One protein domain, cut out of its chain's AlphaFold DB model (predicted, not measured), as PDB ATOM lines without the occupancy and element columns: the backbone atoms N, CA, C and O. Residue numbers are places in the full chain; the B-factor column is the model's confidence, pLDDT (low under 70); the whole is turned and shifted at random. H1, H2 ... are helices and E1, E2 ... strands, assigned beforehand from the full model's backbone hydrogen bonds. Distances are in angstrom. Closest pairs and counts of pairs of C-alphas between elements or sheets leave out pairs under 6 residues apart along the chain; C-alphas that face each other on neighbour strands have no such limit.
ATOM      1  N   ASP A   9     164.156 100.225 164.959       82.44
ATOM      2  CA  ASP A   9     164.923  99.291 165.789       82.44
ATOM      3  C   ASP A   9     164.996  99.742 167.257       82.44
ATOM      4  O   ASP A   9     164.904  98.934 168.180       82.44
ATOM      5  N   MET A  10     165.108 101.053 167.486       80.25
ATOM      6  CA  MET A  10     165.182 101.640 168.827       80.25
ATOM      7  C   MET A  10     163.807 101.639 169.504       80.25
ATOM      8  O   MET A  10     163.706 101.389 170.704       80.25
ATOM      9  N   LEU A  11     162.740 101.830 168.724       77.44
ATOM     10  CA  LEU A  11     161.351 101.736 169.186       77.44
ATOM     11  C   LEU A  11     160.927 100.296 169.516       77.44
ATOM     12  O   LEU A  11     160.079 100.096 170.386       77.44
ATOM     13  N   ALA A  12     161.508  99.310 168.825       75.31
ATOM     14  CA  ALA A  12     161.252  97.885 169.030       75.31
ATOM     15  C   ALA A  12     161.992  97.303 170.247       75.31
ATOM     16  O   ALA A  12     161.627  96.229 170.729       75.31
ATOM     17  N   SER A  13     163.020  97.994 170.754       74.62
ATOM     18  CA  SER A  13     163.713  97.587 171.975       74.62
ATOM     19  C   SER A  13     162.792  97.716 173.204       74.62
ATOM     20  O   SER A  13     162.060  98.703 173.311       74.62
ATOM     21  N   PRO A  14     162.810  96.750 174.143       64.25
ATOM     22  CA  PRO A  14     161.915  96.756 175.304       64.25
ATOM     23  C   PRO A  14     162.111  97.980 176.211       64.25
ATOM     24  O   PRO A  14     161.142  98.454 176.794       64.25
ATOM     25  N   ASP A  15     163.326  98.532 176.254       66.69
ATOM     26  CA  ASP A  15     163.657  99.724 177.044       66.69
ATOM     27  C   ASP A  15     163.432 101.052 176.301       66.69
ATOM     28  O   ASP A  15     163.610 102.106 176.907       66.69
ATOM     29  N   ARG A  16     163.043 101.030 175.010       66.19
ATOM     30  CA  ARG A  16     162.848 102.221 174.152       66.19
ATOM     31  C   ARG A  16     163.873 103.316 174.444       66.19
ATOM     32  O   ARG A  16     163.521 104.420 174.860       66.19
ATOM     33  N   LEU A  17     165.149 102.984 174.257       76.38
ATOM     34  CA  LEU A  17     166.251 103.829 174.703       76.38
ATOM     35  C   LEU A  17     166.259 105.161 173.933       76.38
ATOM     36  O   LEU A  17     166.771 105.250 172.817       76.38
ATOM     37  N   MET A  18     165.655 106.199 174.509       86.62
ATOM     38  CA  MET A  18     165.672 107.535 173.925       86.62
ATOM     39  C   MET A  18     167.052 108.160 174.146       86.62
ATOM     40  O   MET A  18     167.531 108.168 175.280       86.62
ATOM     41  N   PRO A  19     167.688 108.728 173.108       91.81
ATOM     42  CA  PRO A  19     168.922 109.483 173.274       91.81
ATOM     43  C   PRO A  19     168.747 110.601 174.305       91.81
ATOM     44  O   PRO A  19     167.877 111.461 174.145       91.81
ATOM     45  N   SER A  20     169.579 110.612 175.344       93.38
ATOM     46  CA  SER A  20     169.525 111.628 176.398       93.38
ATOM     47  C   SER A  20     169.756 113.032 175.833       93.38
ATOM     48  O   SER A  20     170.580 113.224 174.932       93.38
ATOM     49  N   ILE A  21     169.069 114.035 176.383       95.75
ATOM     50  CA  ILE A  21     169.325 115.446 176.062       95.75
ATOM     51  C   ILE A  21     170.789 115.771 176.385       95.75
ATOM     52  O   ILE A  21     171.275 115.439 177.459       95.75
ATOM     53  N   GLY A  22     171.482 116.410 175.445       94.75
ATOM     54  CA  GLY A  22     172.914 116.686 175.497       94.75
ATOM     55  C   GLY A  22     173.782 115.652 174.779       94.75
ATOM     56  O   GLY A  22     174.981 115.881 174.652       94.75
ATOM     57  N   SER A  23     173.213 114.552 174.275       94.62
ATOM     58  CA  SER A  23     173.949 113.505 173.542       94.62
ATOM     59  C   SER A  23     174.105 113.827 172.059       94.62
ATOM     60  O   SER A  23     173.258 114.512 171.468       94.62
ATOM     61  N   ARG A  24     175.154 113.290 171.426       94.94
ATOM     62  CA  ARG A  24     175.366 113.418 169.981       94.94
ATOM     63  C   ARG A  24     174.580 112.355 169.215       94.94
ATOM     64  O   ARG A  24     174.555 111.174 169.574       94.94
ATOM     65  N   VAL A  25     173.985 112.771 168.105       95.19
ATOM     66  CA  VAL A  25     173.275 111.899 167.165       95.19
ATOM     67  C   VAL A  25     173.766 112.148 165.749       95.19
ATOM     68  O   VAL A  25     174.029 113.283 165.356       95.19
ATOM     69  N   GLU A  26     173.888 111.086 164.970       95.69
ATOM     70  CA  GLU A  26     174.147 111.175 163.541       95.69
ATOM     71  C   GLU A  26     172.820 111.280 162.784       95.69
ATOM     72  O   GLU A  26     171.894 110.499 163.025       95.69
ATOM     73  N   VAL A  27     172.725 112.236 161.859       95.88
ATOM     74  CA  VAL A  27     171.511 112.502 161.079       95.88
ATOM     75  C   VAL A  27     171.824 112.790 159.615       95.88
ATOM     76  O   VAL A  27     172.865 113.360 159.275       95.88
ATOM     77  N   SER A  28     170.888 112.455 158.730       95.69
ATOM     78  CA  SER A  28     170.963 112.821 157.313       95.69
ATOM     79  C   SER A  28     170.318 114.182 157.051       95.69
ATOM     80  O   SER A  28     169.096 114.334 157.123       95.69
ATOM     81  N   PHE A  29     171.128 115.159 156.646       93.75
ATOM     82  CA  PHE A  29     170.701 116.524 156.359       93.75
ATOM     83  C   PHE A  29     170.957 116.885 154.890       93.75
ATOM     84  O   PHE A  29     172.091 117.084 154.453       93.75
ATOM     85  N   GLY A  30     169.895 116.959 154.087       92.25
ATOM     86  CA  GLY A  30     170.031 117.116 152.637       92.25
ATOM     87  C   GLY A  30     170.782 115.931 152.013       92.25
ATOM     88  O   GLY A  30     170.297 114.804 152.079       92.25
ATOM     89  N   ARG A  31     171.947 116.193 151.403       92.81
ATOM     90  CA  ARG A  31     172.823 115.178 150.773       92.81
ATOM     91  C   ARG A  31     174.009 114.758 151.650       92.81
ATOM     92  O   ARG A  31     174.825 113.961 151.204       92.81
ATOM     93  N   GLN A  32     174.130 115.320 152.850       95.06
ATOM     94  CA  GLN A  32     175.249 115.088 153.761       95.06
ATOM     95  C   GLN A  32     174.775 114.435 155.060       95.06
ATOM     96  O   GLN A  32     173.600 114.518 155.425       95.06
ATOM     97  N   THR A  33     175.712 113.813 155.762       94.56
ATOM     98  CA  THR A  33     175.517 113.300 157.118       94.56
ATOM     99  C   THR A  33     176.190 114.252 158.094       94.56
ATOM    100  O   THR A  33     177.330 114.657 157.872       94.56
ATOM    101  N   LEU A  34     175.476 114.632 159.152       93.75
ATOM    102  CA  LEU A  34     175.939 115.577 160.162       93.75
ATOM    103  C   LEU A  34     175.791 114.986 161.561       93.75
ATOM    104  O   LEU A  34     174.949 114.121 161.801       93.75
ATOM    105  N   ILE A  35     176.591 115.513 162.486       94.62
ATOM    106  CA  ILE A  35     176.443 115.253 163.914       94.62
ATOM    107  C   ILE A  35     175.626 116.385 164.530       94.62
ATOM    108  O   ILE A  35     176.023 117.550 164.477       94.62
ATOM    109  N   GLY A  36     174.472 116.037 165.088       94.38
ATOM    110  CA  GLY A  36     173.614 116.921 165.867       94.38
ATOM    111  C   GLY A  36     173.728 116.647 167.363       94.38
ATOM    112  O   GLY A  36     174.275 115.628 167.781       94.38
ATOM    113  N   ILE A  37     173.178 117.555 168.166       95.56
ATOM    114  CA  ILE A  37     173.032 117.388 169.615       95.56
ATOM    115  C   ILE A  37     171.544 117.388 169.942       95.56
ATOM    116  O   ILE A  37     170.802 118.248 169.461       95.56
ATOM    117  N   VAL A  38     171.113 116.429 170.757       95.62
ATOM    118  CA  VAL A  38     169.727 116.342 171.225       95.62
ATOM    119  C   VAL A  38     169.491 117.437 172.255       95.62
ATOM    120  O   VAL A  38     170.176 117.480 173.269       95.62
ATOM    121  N   ILE A  39     168.539 118.333 172.006       95.00
ATOM    122  CA  ILE A  39     168.267 119.469 172.904       95.00
ATOM    123  C   ILE A  39     166.893 119.416 173.569       95.00
ATOM    124  O   ILE A  39     166.682 120.065 174.588       95.00
ATOM    125  N   ALA A  40     165.972 118.639 173.005       93.81
ATOM    126  CA  ALA A  40     164.637 118.431 173.535       93.81
ATOM    127  C   ALA A  40     164.069 117.116 172.997       93.81
ATOM    128  O   ALA A  40     164.457 116.655 171.919       93.81
ATOM    129  N   HIS A  41     163.124 116.551 173.740       93.06
ATOM    130  CA  HIS A  41     162.201 115.537 173.248       93.06
ATOM    131  C   HIS A  41     160.842 116.202 173.086       93.06
ATOM    132  O   HIS A  41     160.419 116.948 173.966       93.06
ATOM    133  N   VAL A  42     160.190 115.956 171.958       90.50
ATOM    134  CA  VAL A  42     158.869 116.502 171.642       90.50
ATOM    135  C   VAL A  42     157.945 115.358 171.273       90.50
ATOM    136  O   VAL A  42     158.387 114.365 170.686       90.50
ATOM    137  N   SER A  43     156.676 115.480 171.645       86.38
ATOM    138  CA  SER A  43     155.645 114.554 171.179       86.38
ATOM    139  C   SER A  43     155.318 114.807 169.703       86.38
ATOM    140  O   SER A  43     155.610 115.875 169.161       86.38
ATOM    141  N   GLU A  44     154.714 113.822 169.032       81.56
ATOM    142  CA  GLU A  44     154.312 113.965 167.624       81.56
ATOM    143  C   GLU A  44     153.345 115.141 167.420       81.56
ATOM    144  O   GLU A  44     153.454 115.855 166.425       81.56
ATOM    145  N   ASP A  45     152.467 115.390 168.395       81.38
ATOM    146  CA  ASP A  45     151.460 116.456 168.358       81.38
ATOM    147  C   ASP A  45     152.064 117.866 168.493       81.38
ATOM    148  O   ASP A  45     151.468 118.854 168.064       81.38
ATOM    149  N   GLU A  46     153.255 117.974 169.086       84.94
ATOM    150  CA  GLU A  46     153.964 119.242 169.292       84.94
ATOM    151  C   GLU A  46     154.890 119.600 168.123       84.94
ATOM    152  O   GLU A  46     155.356 120.741 168.028       84.94
ATOM    153  N   SER A  47     155.172 118.653 167.223       83.19
ATOM    154  CA  SER A  47     156.031 118.927 166.075       83.19
ATOM    155  C   SER A  47     155.289 119.749 165.025       83.19
ATOM    156  O   SER A  47     154.231 119.391 164.515       83.19
ATOM    157  N   SER A  48     155.911 120.855 164.620       83.44
ATOM    158  CA  SER A  48     155.447 121.655 163.479       83.44
ATOM    159  C   SER A  48     155.670 120.964 162.122       83.44
ATOM    160  O   SER A  48     155.215 121.461 161.086       83.44
ATOM    161  N   VAL A  49     156.389 119.835 162.102       85.19
ATOM    162  CA  VAL A  49     156.728 119.085 160.894       85.19
ATOM    163  C   VAL A  49     155.765 117.903 160.742       85.19
ATOM    164  O   VAL A  49     155.621 117.111 161.667       85.19
ATOM    165  N   PRO A  50     155.138 117.707 159.566       86.44
ATOM    166  CA  PRO A  50     154.308 116.529 159.334       86.44
ATOM    167  C   PRO A  50     155.110 115.241 159.533       86.44
ATOM    168  O   PRO A  50     156.181 115.106 158.940       86.44
ATOM    169  N   VAL A  51     154.555 114.273 160.269       84.50
ATOM    170  CA  VAL A  51     155.209 112.991 160.615       84.50
ATOM    171  C   VAL A  51     155.851 112.315 159.397       84.50
ATOM    172  O   VAL A  51     157.007 111.910 159.440       84.50
ATOM    173  N   ASN A  52     155.162 112.311 158.251       85.12
ATOM    174  CA  ASN A  52     155.650 111.703 157.003       85.12
ATOM    175  C   ASN A  52     156.898 112.381 156.393       85.12
ATOM    176  O   ASN A  52     157.486 111.853 155.451       85.12
ATOM    177  N   LYS A  53     157.274 113.576 156.864       88.44
ATOM    178  CA  LYS A  53     158.472 114.318 156.437       88.44
ATOM    179  C   LYS A  53     159.600 114.263 157.466       88.44
ATOM    180  O   LYS A  53     160.715 114.677 157.139       88.44
ATOM    181  N   ILE A  54     159.325 113.777 158.674       91.00
ATOM    182  CA  ILE A  54     160.326 113.618 159.724       91.00
ATOM    183  C   ILE A  54     161.181 112.403 159.376       91.00
ATOM    184  O   ILE A  54     160.686 111.294 159.182       91.00
ATOM    185  N   LYS A  55     162.490 112.626 159.267       92.75
ATOM    186  CA  LYS A  55     163.449 111.546 159.036       92.75
ATOM    187  C   LYS A  55     163.856 110.932 160.375       92.75
ATOM    188  O   LYS A  55     163.964 111.675 161.352       92.75
ATOM    189  N   PRO A  56     164.139 109.622 160.431       94.12
ATOM    190  CA  PRO A  56     164.728 109.035 161.620       94.12
ATOM    191  C   PRO A  56     166.171 109.515 161.801       94.12
ATOM    192  O   PRO A  56     166.856 109.841 160.825       94.12
ATOM    193  N   ILE A  57     166.649 109.543 163.045       95.12
ATOM    194  CA  ILE A  57     168.087 109.634 163.312       95.12
ATOM    195  C   ILE A  57     168.788 108.370 162.796       95.12
ATOM    196  O   ILE A  57     168.228 107.274 162.850       95.12
ATOM    197  N   ASN A  58     170.028 108.507 162.327       93.94
ATOM    198  CA  ASN A  58     170.805 107.369 161.830       93.94
ATOM    199  C   ASN A  58     171.363 106.548 162.993       93.94
ATOM    200  O   ASN A  58     171.321 105.319 162.971       93.94
ATOM    201  N   LYS A  59     171.921 107.230 164.003       92.19
ATOM    202  CA  LYS A  59     172.574 106.582 165.145       92.19
ATOM    203  C   LYS A  59     172.710 107.525 166.341       92.19
ATOM    204  O   LYS A  59     173.011 108.702 166.166       92.19
ATOM    205  N   CYS A  60     172.575 106.997 167.557       92.25
ATOM    206  CA  CYS A  60     173.025 107.670 168.779       92.25
ATOM    207  C   CYS A  60     174.494 107.316 169.060       92.25
ATOM    208  O   CYS A  60     174.869 106.142 169.006       92.25
ATOM    209  N   LEU A  61     175.339 108.326 169.276       90.62
ATOM    210  CA  LEU A  61     176.789 108.141 169.405       90.62
ATOM    211  C   LEU A  61     177.265 107.989 170.849       90.62
ATOM    212  O   LEU A  61     178.348 107.446 171.058       90.62
ATOM    213  N   ASP A  62     176.478 108.464 171.810       89.06
ATOM    214  CA  ASP A  62     176.847 108.506 173.220       89.06
ATOM    215  C   ASP A  62     175.826 107.733 174.060       89.06
ATOM    216  O   ASP A  62     174.626 107.809 173.805       89.06
ATOM    217  N   ALA A  63     176.308 106.986 175.057       85.25
ATOM    218  CA  ALA A  63     175.445 106.363 176.061       85.25
ATOM    219  C   ALA A  63     174.970 107.395 177.098       85.25
ATOM    220  O   ALA A  63     173.803 107.404 177.482       85.25
ATOM    221  N   ASP A  64     175.875 108.298 177.482       87.88
ATOM    222  CA  ASP A  64     175.643 109.381 178.431       87.88
ATOM    223  C   ASP A  64     175.741 110.743 177.731       87.88
ATOM    224  O   ASP A  64     176.512 110.899 176.778       87.88
ATOM    225  N   PRO A  65     174.990 111.760 178.187       91.94
ATOM    226  CA  PRO A  65     175.018 113.071 177.563       91.94
ATOM    227  C   PRO A  65     176.388 113.729 177.729       91.94
ATOM    228  O   PRO A  65     176.902 113.870 178.837       91.94
ATOM    229  N   ILE A  66     176.963 114.185 176.614       92.00
ATOM    230  CA  ILE A  66     178.246 114.891 176.635       92.00
ATOM    231  C   ILE A  66     178.102 116.340 177.109       92.00
ATOM    232  O   ILE A  66     179.033 116.901 177.684       92.00
ATOM    233  N   LEU A  67     176.945 116.958 176.851       92.94
ATOM    234  CA  LEU A  67     176.609 118.268 177.397       92.94
ATOM    235  C   LEU A  67     175.662 118.094 178.577       92.94
ATOM    236  O   LEU A  67     174.532 117.638 178.409       92.94
ATOM    237  N   ASP A  68     176.102 118.514 179.757       93.06
ATOM    238  CA  ASP A  68     175.236 118.542 180.927       93.06
ATOM    239  C   ASP A  68     174.168 119.667 180.833       93.06
ATOM    240  O   ASP A  68     174.260 120.577 179.990       93.06
ATOM    241  N   PRO A  69     173.140 119.655 181.704       93.88
ATOM    242  CA  PRO A  69     172.097 120.680 181.697       93.88
ATOM    243  C   PRO A  69     172.608 122.113 181.919       93.88
ATOM    244  O   PRO A  69     172.023 123.065 181.393       93.88
ATOM    245  N   SER A  70     173.691 122.297 182.677       95.12
ATOM    246  CA  SER A  70     174.280 123.616 182.946       95.12
ATOM    247  C   SER A  70     174.966 124.176 181.700       95.12
ATOM    248  O   SER A  70     174.792 125.353 181.373       95.12
ATOM    249  N   MET A  71     175.680 123.330 180.959       94.56
ATOM    250  CA  MET A  71     176.303 123.668 179.681       94.56
ATOM    251  C   MET A  71     175.259 124.000 178.617       94.56
ATOM    252  O   MET A  71     175.408 124.996 177.908       94.56
ATOM    253  N   LEU A  72     174.171 123.230 178.534       95.75
ATOM    254  CA  LEU A  72     173.056 123.554 177.641       95.75
ATOM    255  C   LEU A  72     172.434 124.905 178.007       95.75
ATOM    256  O   LEU A  72     172.241 125.749 177.131       95.75
ATOM    257  N   LYS A  73     172.189 125.165 179.296       96.25
ATOM    258  CA  LYS A  73     171.670 126.458 179.768       96.25
ATOM    259  C   LYS A  73     172.592 127.620 179.391       96.25
ATOM    260  O   LYS A  73     172.104 128.668 178.962       96.25
ATOM    261  N   LEU A  74     173.907 127.432 179.509       95.56
ATOM    262  CA  LEU A  74     174.897 128.406 179.055       95.56
ATOM    263  C   LEU A  74     174.833 128.606 177.534       95.56
ATOM    264  O   LEU A  74     174.823 129.747 177.084       95.56
ATOM    265  N   ALA A  75     174.722 127.535 176.746       95.44
ATOM    266  CA  ALA A  75     174.593 127.615 175.292       95.44
ATOM    267  C   ALA A  75     173.352 128.416 174.868       95.44
ATOM    268  O   ALA A  75     173.444 129.301 174.018       95.44
ATOM    269  N   TYR A  76     172.206 128.164 175.506       96.38
ATOM    270  CA  TYR A  76     170.983 128.943 175.293       96.38
ATOM    271  C   TYR A  76     171.163 130.412 175.672       96.38
ATOM    272  O   TYR A  76     170.719 131.299 174.939       96.38
ATOM    273  N   TRP A  77     171.821 130.685 176.802       97.06
ATOM    274  CA  TRP A  77     172.111 132.052 177.219       97.06
ATOM    275  C   TRP A  77     173.013 132.768 176.208       97.06
ATOM    276  O   TRP A  77     172.675 133.877 175.799       97.06
ATOM    277  N   LEU A  78     174.087 132.122 175.747       96.50
ATOM    278  CA  LEU A  78     175.012 132.648 174.740       96.50
ATOM    279  C   LEU A  78     174.302 132.934 173.415       96.50
ATOM    280  O   LEU A  78     174.427 134.034 172.884       96.50
ATOM    281  N   ALA A  79     173.526 131.972 172.910       96.50
ATOM    282  CA  ALA A  79     172.768 132.116 171.669       96.50
ATOM    283  C   ALA A  79     171.810 133.312 171.737       96.50
ATOM    284  O   ALA A  79     171.755 134.127 170.816       96.50
ATOM    285  N   ARG A  80     171.102 133.462 172.864       97.00
ATOM    286  CA  ARG A  80     170.178 134.579 173.089       97.00
ATOM    287  C   ARG A  80     170.903 135.912 173.248       97.00
ATOM    288  O   ARG A  80     170.453 136.908 172.697       97.00
ATOM    289  N   TYR A  81     171.995 135.945 174.007       97.62
ATOM    290  CA  TYR A  81     172.724 137.177 174.307       97.62
ATOM    291  C   TYR A  81     173.440 137.726 173.068       97.62
ATOM    292  O   TYR A  81     173.331 138.910 172.755       97.62
ATOM    293  N   TYR A  82     174.118 136.855 172.320       96.31
ATOM    294  CA  TYR A  82     174.873 137.230 171.125       96.31
ATOM    295  C   TYR A  82     174.058 137.153 169.826       96.31
ATOM    296  O   TYR A  82     174.617 137.377 168.757       96.31
ATOM    297  N   HIS A  83     172.754 136.856 169.898       94.88
ATOM    298  CA  HIS A  83     171.867 136.689 168.737       94.88
ATOM    299  C   HIS A  83     172.433 135.734 167.675       94.88
ATOM    300  O   HIS A  83     172.312 135.961 166.471       94.88
ATOM    301  N   TYR A  84     173.072 134.658 168.133       94.81
ATOM    302  CA  TYR A  84     173.736 133.686 167.275       94.81
ATOM    303  C   TYR A  84     172.943 132.373 167.229       94.81
ATOM    304  O   TYR A  84     172.311 132.014 168.229       94.81
ATOM    305  N   PRO A  85     172.942 131.628 166.107       94.19
ATOM    306  CA  PRO A  85     172.208 130.372 166.021       94.19
ATOM    307  C   PRO A  85     172.693 129.366 167.070       94.19
ATOM    308  O   PRO A  85     173.884 129.079 167.175       94.19
ATOM    309  N   LEU A  86     171.759 128.772 167.819       94.44
ATOM    310  CA  LEU A  86     172.089 127.810 168.878       94.44
ATOM    311  C   LEU A  86     172.940 126.637 168.371       94.44
ATOM    312  O   LEU A  86     173.841 126.195 169.074       94.44
ATOM    313  N   GLY A  87     172.675 126.152 167.154       91.75
ATOM    314  CA  GLY A  87     173.447 125.063 166.552       91.75
ATOM    315  C   GLY A  87     174.933 125.399 166.409       91.75
ATOM    316  O   GLY A  87     175.776 124.560 166.715       91.75
ATOM    317  N   ASP A  88     175.253 126.639 166.038       91.38
ATOM    318  CA  ASP A  88     176.637 127.084 165.882       91.38
ATOM    319  C   ASP A  88     177.307 127.297 167.246       91.38
ATOM    320  O   ASP A  88     178.463 126.917 167.434       91.38
ATOM    321  N   VAL A  89     176.569 127.822 168.232       94.44
ATOM    322  CA  VAL A  89     177.049 127.916 169.624       94.44
ATOM    323  C   VAL A  89     177.396 126.527 170.164       94.44
ATOM    324  O   VAL A  89     178.503 126.313 170.654       94.44
ATOM    325  N   LEU A  90     176.485 125.563 170.022       92.19
ATOM    326  CA  LEU A  90     176.686 124.179 170.454       92.19
ATOM    327  C   LEU A  90     177.860 123.510 169.731       92.19
ATOM    328  O   LEU A  90     178.628 122.779 170.356       92.19
ATOM    329  N   ALA A  91     178.037 123.788 168.437       86.62
ATOM    330  CA  ALA A  91     179.173 123.280 167.682       86.62
ATOM    331  C   ALA A  91     180.501 123.771 168.277       86.62
ATOM    332  O   ALA A  91     181.437 122.984 168.389       86.62
ATOM    333  N   VAL A  92     180.590 125.036 168.696       89.12
ATOM    334  CA  VAL A  92     181.822 125.616 169.259       89.12
ATOM    335  C   VAL A  92     182.151 125.080 170.656       89.12
ATOM    336  O   VAL A  92     183.332 124.982 170.982       89.12
ATOM    337  N   ILE A  93     181.154 124.673 171.445       89.56
ATOM    338  CA  ILE A  93     181.364 124.109 172.793       89.56
ATOM    339  C   ILE A  93     182.185 122.810 172.746       89.56
ATOM    340  O   ILE A  93     182.979 122.550 173.648       89.56
ATOM    341  N   LEU A  94     182.023 122.000 171.695       87.19
ATOM    342  CA  LEU A  94     182.712 120.716 171.571       87.19
ATOM    343  C   LEU A  94     184.064 120.839 170.836       87.19
ATOM    344  O   LEU A  94     184.129 121.458 169.761       87.19
ATOM    345  N   PRO A  95     185.134 120.172 171.330       87.81
ATOM    346  CA  PRO A  95     186.395 120.022 170.604       87.81
ATOM    347  C   PRO A  95     186.196 119.422 169.206       87.81
ATOM    348  O   PRO A  95     185.252 118.669 168.968       87.81
ATOM    349  N   SER A  96     187.105 119.713 168.274       86.88
ATOM    350  CA  SER A  96     186.949 119.370 166.850       86.88
ATOM    351  C   SER A  96     186.686 117.880 166.589       86.88
ATOM    352  O   SER A  96     185.753 117.547 165.863       86.88
ATOM    353  N   LEU A  97     187.455 116.976 167.201       85.88
ATOM    354  CA  LEU A  97     187.295 115.529 167.005       85.88
ATOM    355  C   LEU A  97     185.972 115.013 167.581       85.88
ATOM    356  O   LEU A  97     185.278 114.217 166.952       85.88
ATOM    357  N   VAL A  98     185.586 115.524 168.747       87.06
ATOM    358  CA  VAL A  98     184.309 115.198 169.389       87.06
ATOM    359  C   VAL A  98     183.141 115.693 168.531       87.06
ATOM    360  O   VAL A  98     182.179 114.967 168.292       87.06
ATOM    361  N   ARG A  99     183.244 116.896 167.972       88.44
ATOM    362  CA  ARG A  99     182.251 117.454 167.046       88.44
ATOM    363  C   ARG A  99     182.088 116.619 165.772       88.44
ATOM    364  O   ARG A  99     180.996 116.548 165.227       88.44
ATOM    365  N   GLN A 100     183.151 115.954 165.321       88.06
ATOM    366  CA  GLN A 100     183.125 115.031 164.178       88.06
ATOM    367  C   GLN A 100     182.539 113.647 164.513       88.06
ATOM    368  O   GLN A 100     182.598 112.745 163.681       88.06
ATOM    369  N   GLY A 101     182.011 113.443 165.725       86.31
ATOM    370  CA  GLY A 101     181.420 112.166 166.132       86.31
ATOM    371  C   GLY A 101     182.450 111.083 166.458       86.31
ATOM    372  O   GLY A 101     182.105 109.905 166.516       86.31
TER     373      GLY A 101
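Overview. This is residues 9 to 101 of the 181 residues of the protein "PriA_3primeBD domain-containing protein" of Psychrobacter sp. KH172YL61 (UniProt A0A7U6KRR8). A hairpin of two strands, E1 and E2, lies between the short helix H1 at one end of the longest axis and the helices H2 and H3, packed at a steep angle, at the other, while H4 comes near the hairpin and H3. The long stretch with no named element, residues 38 to 68, loops away and returns to pair briefly with E1; residues 11 to 16 and 45 to 53 stick out. The printed part has 93 residues, with four named helices and two named strands in the order H1, E1, E2, H2, H3, H4, and the sheet E1 - E2 is antiparallel. The class is mixed, helices and strands, though under half of the residues are in named elements; the whole is compact, with a radius of gyration of the C-alphas of 14.1 A and spans of 39 by 29 by 28 A.

Arrangement. Start at H1, residues 9 to 12, which touches no helix. Then find the hairpin of E1, residues 24 to 29, and E2, residues 32 to 37: N 25 and O 36 are within hydrogen-bond range at 2.9 A. Residues 25 to 26 of E1 also pair with residues 59 to 60, antiparallel. Farther on, H2, residues 69 to 81, touches H3, residues 86 to 93, with residues 75 to 79 alone, at a steep tilt of 59 degrees, opposite ways; their closest C-alphas, of Ala 79 and Leu 86, are 5.2 A apart. H4, residues 96 to 99, is close to H3 but not clearly touching, with the closest C-alphas, of Ala 91 and Arg 99, 6.6 A apart. In H2 and H3 every O i to N i+4 pair is within hydrogen-bond range; H1 and H4 are too short for such a pair.

Along the chain. Find C-alpha 9 at (164.923, 99.291, 165.789), where H1 begins. E1 measures 14.7 A from first to last C-alpha, E2 16.2 A, H2 18.1 A and H3 10.7 A. H4 ends at C-alpha 99, (182.251, 117.454, 167.046).

Size, cuts and confidence. The C-alphas farthest apart, of Pro 14 and Tyr 82, are 42.7 A apart. The printed part has no cut; the links H1 to E1 and E2 to H2 are long. Look at residues 14 to 16 for pLDDT under 70.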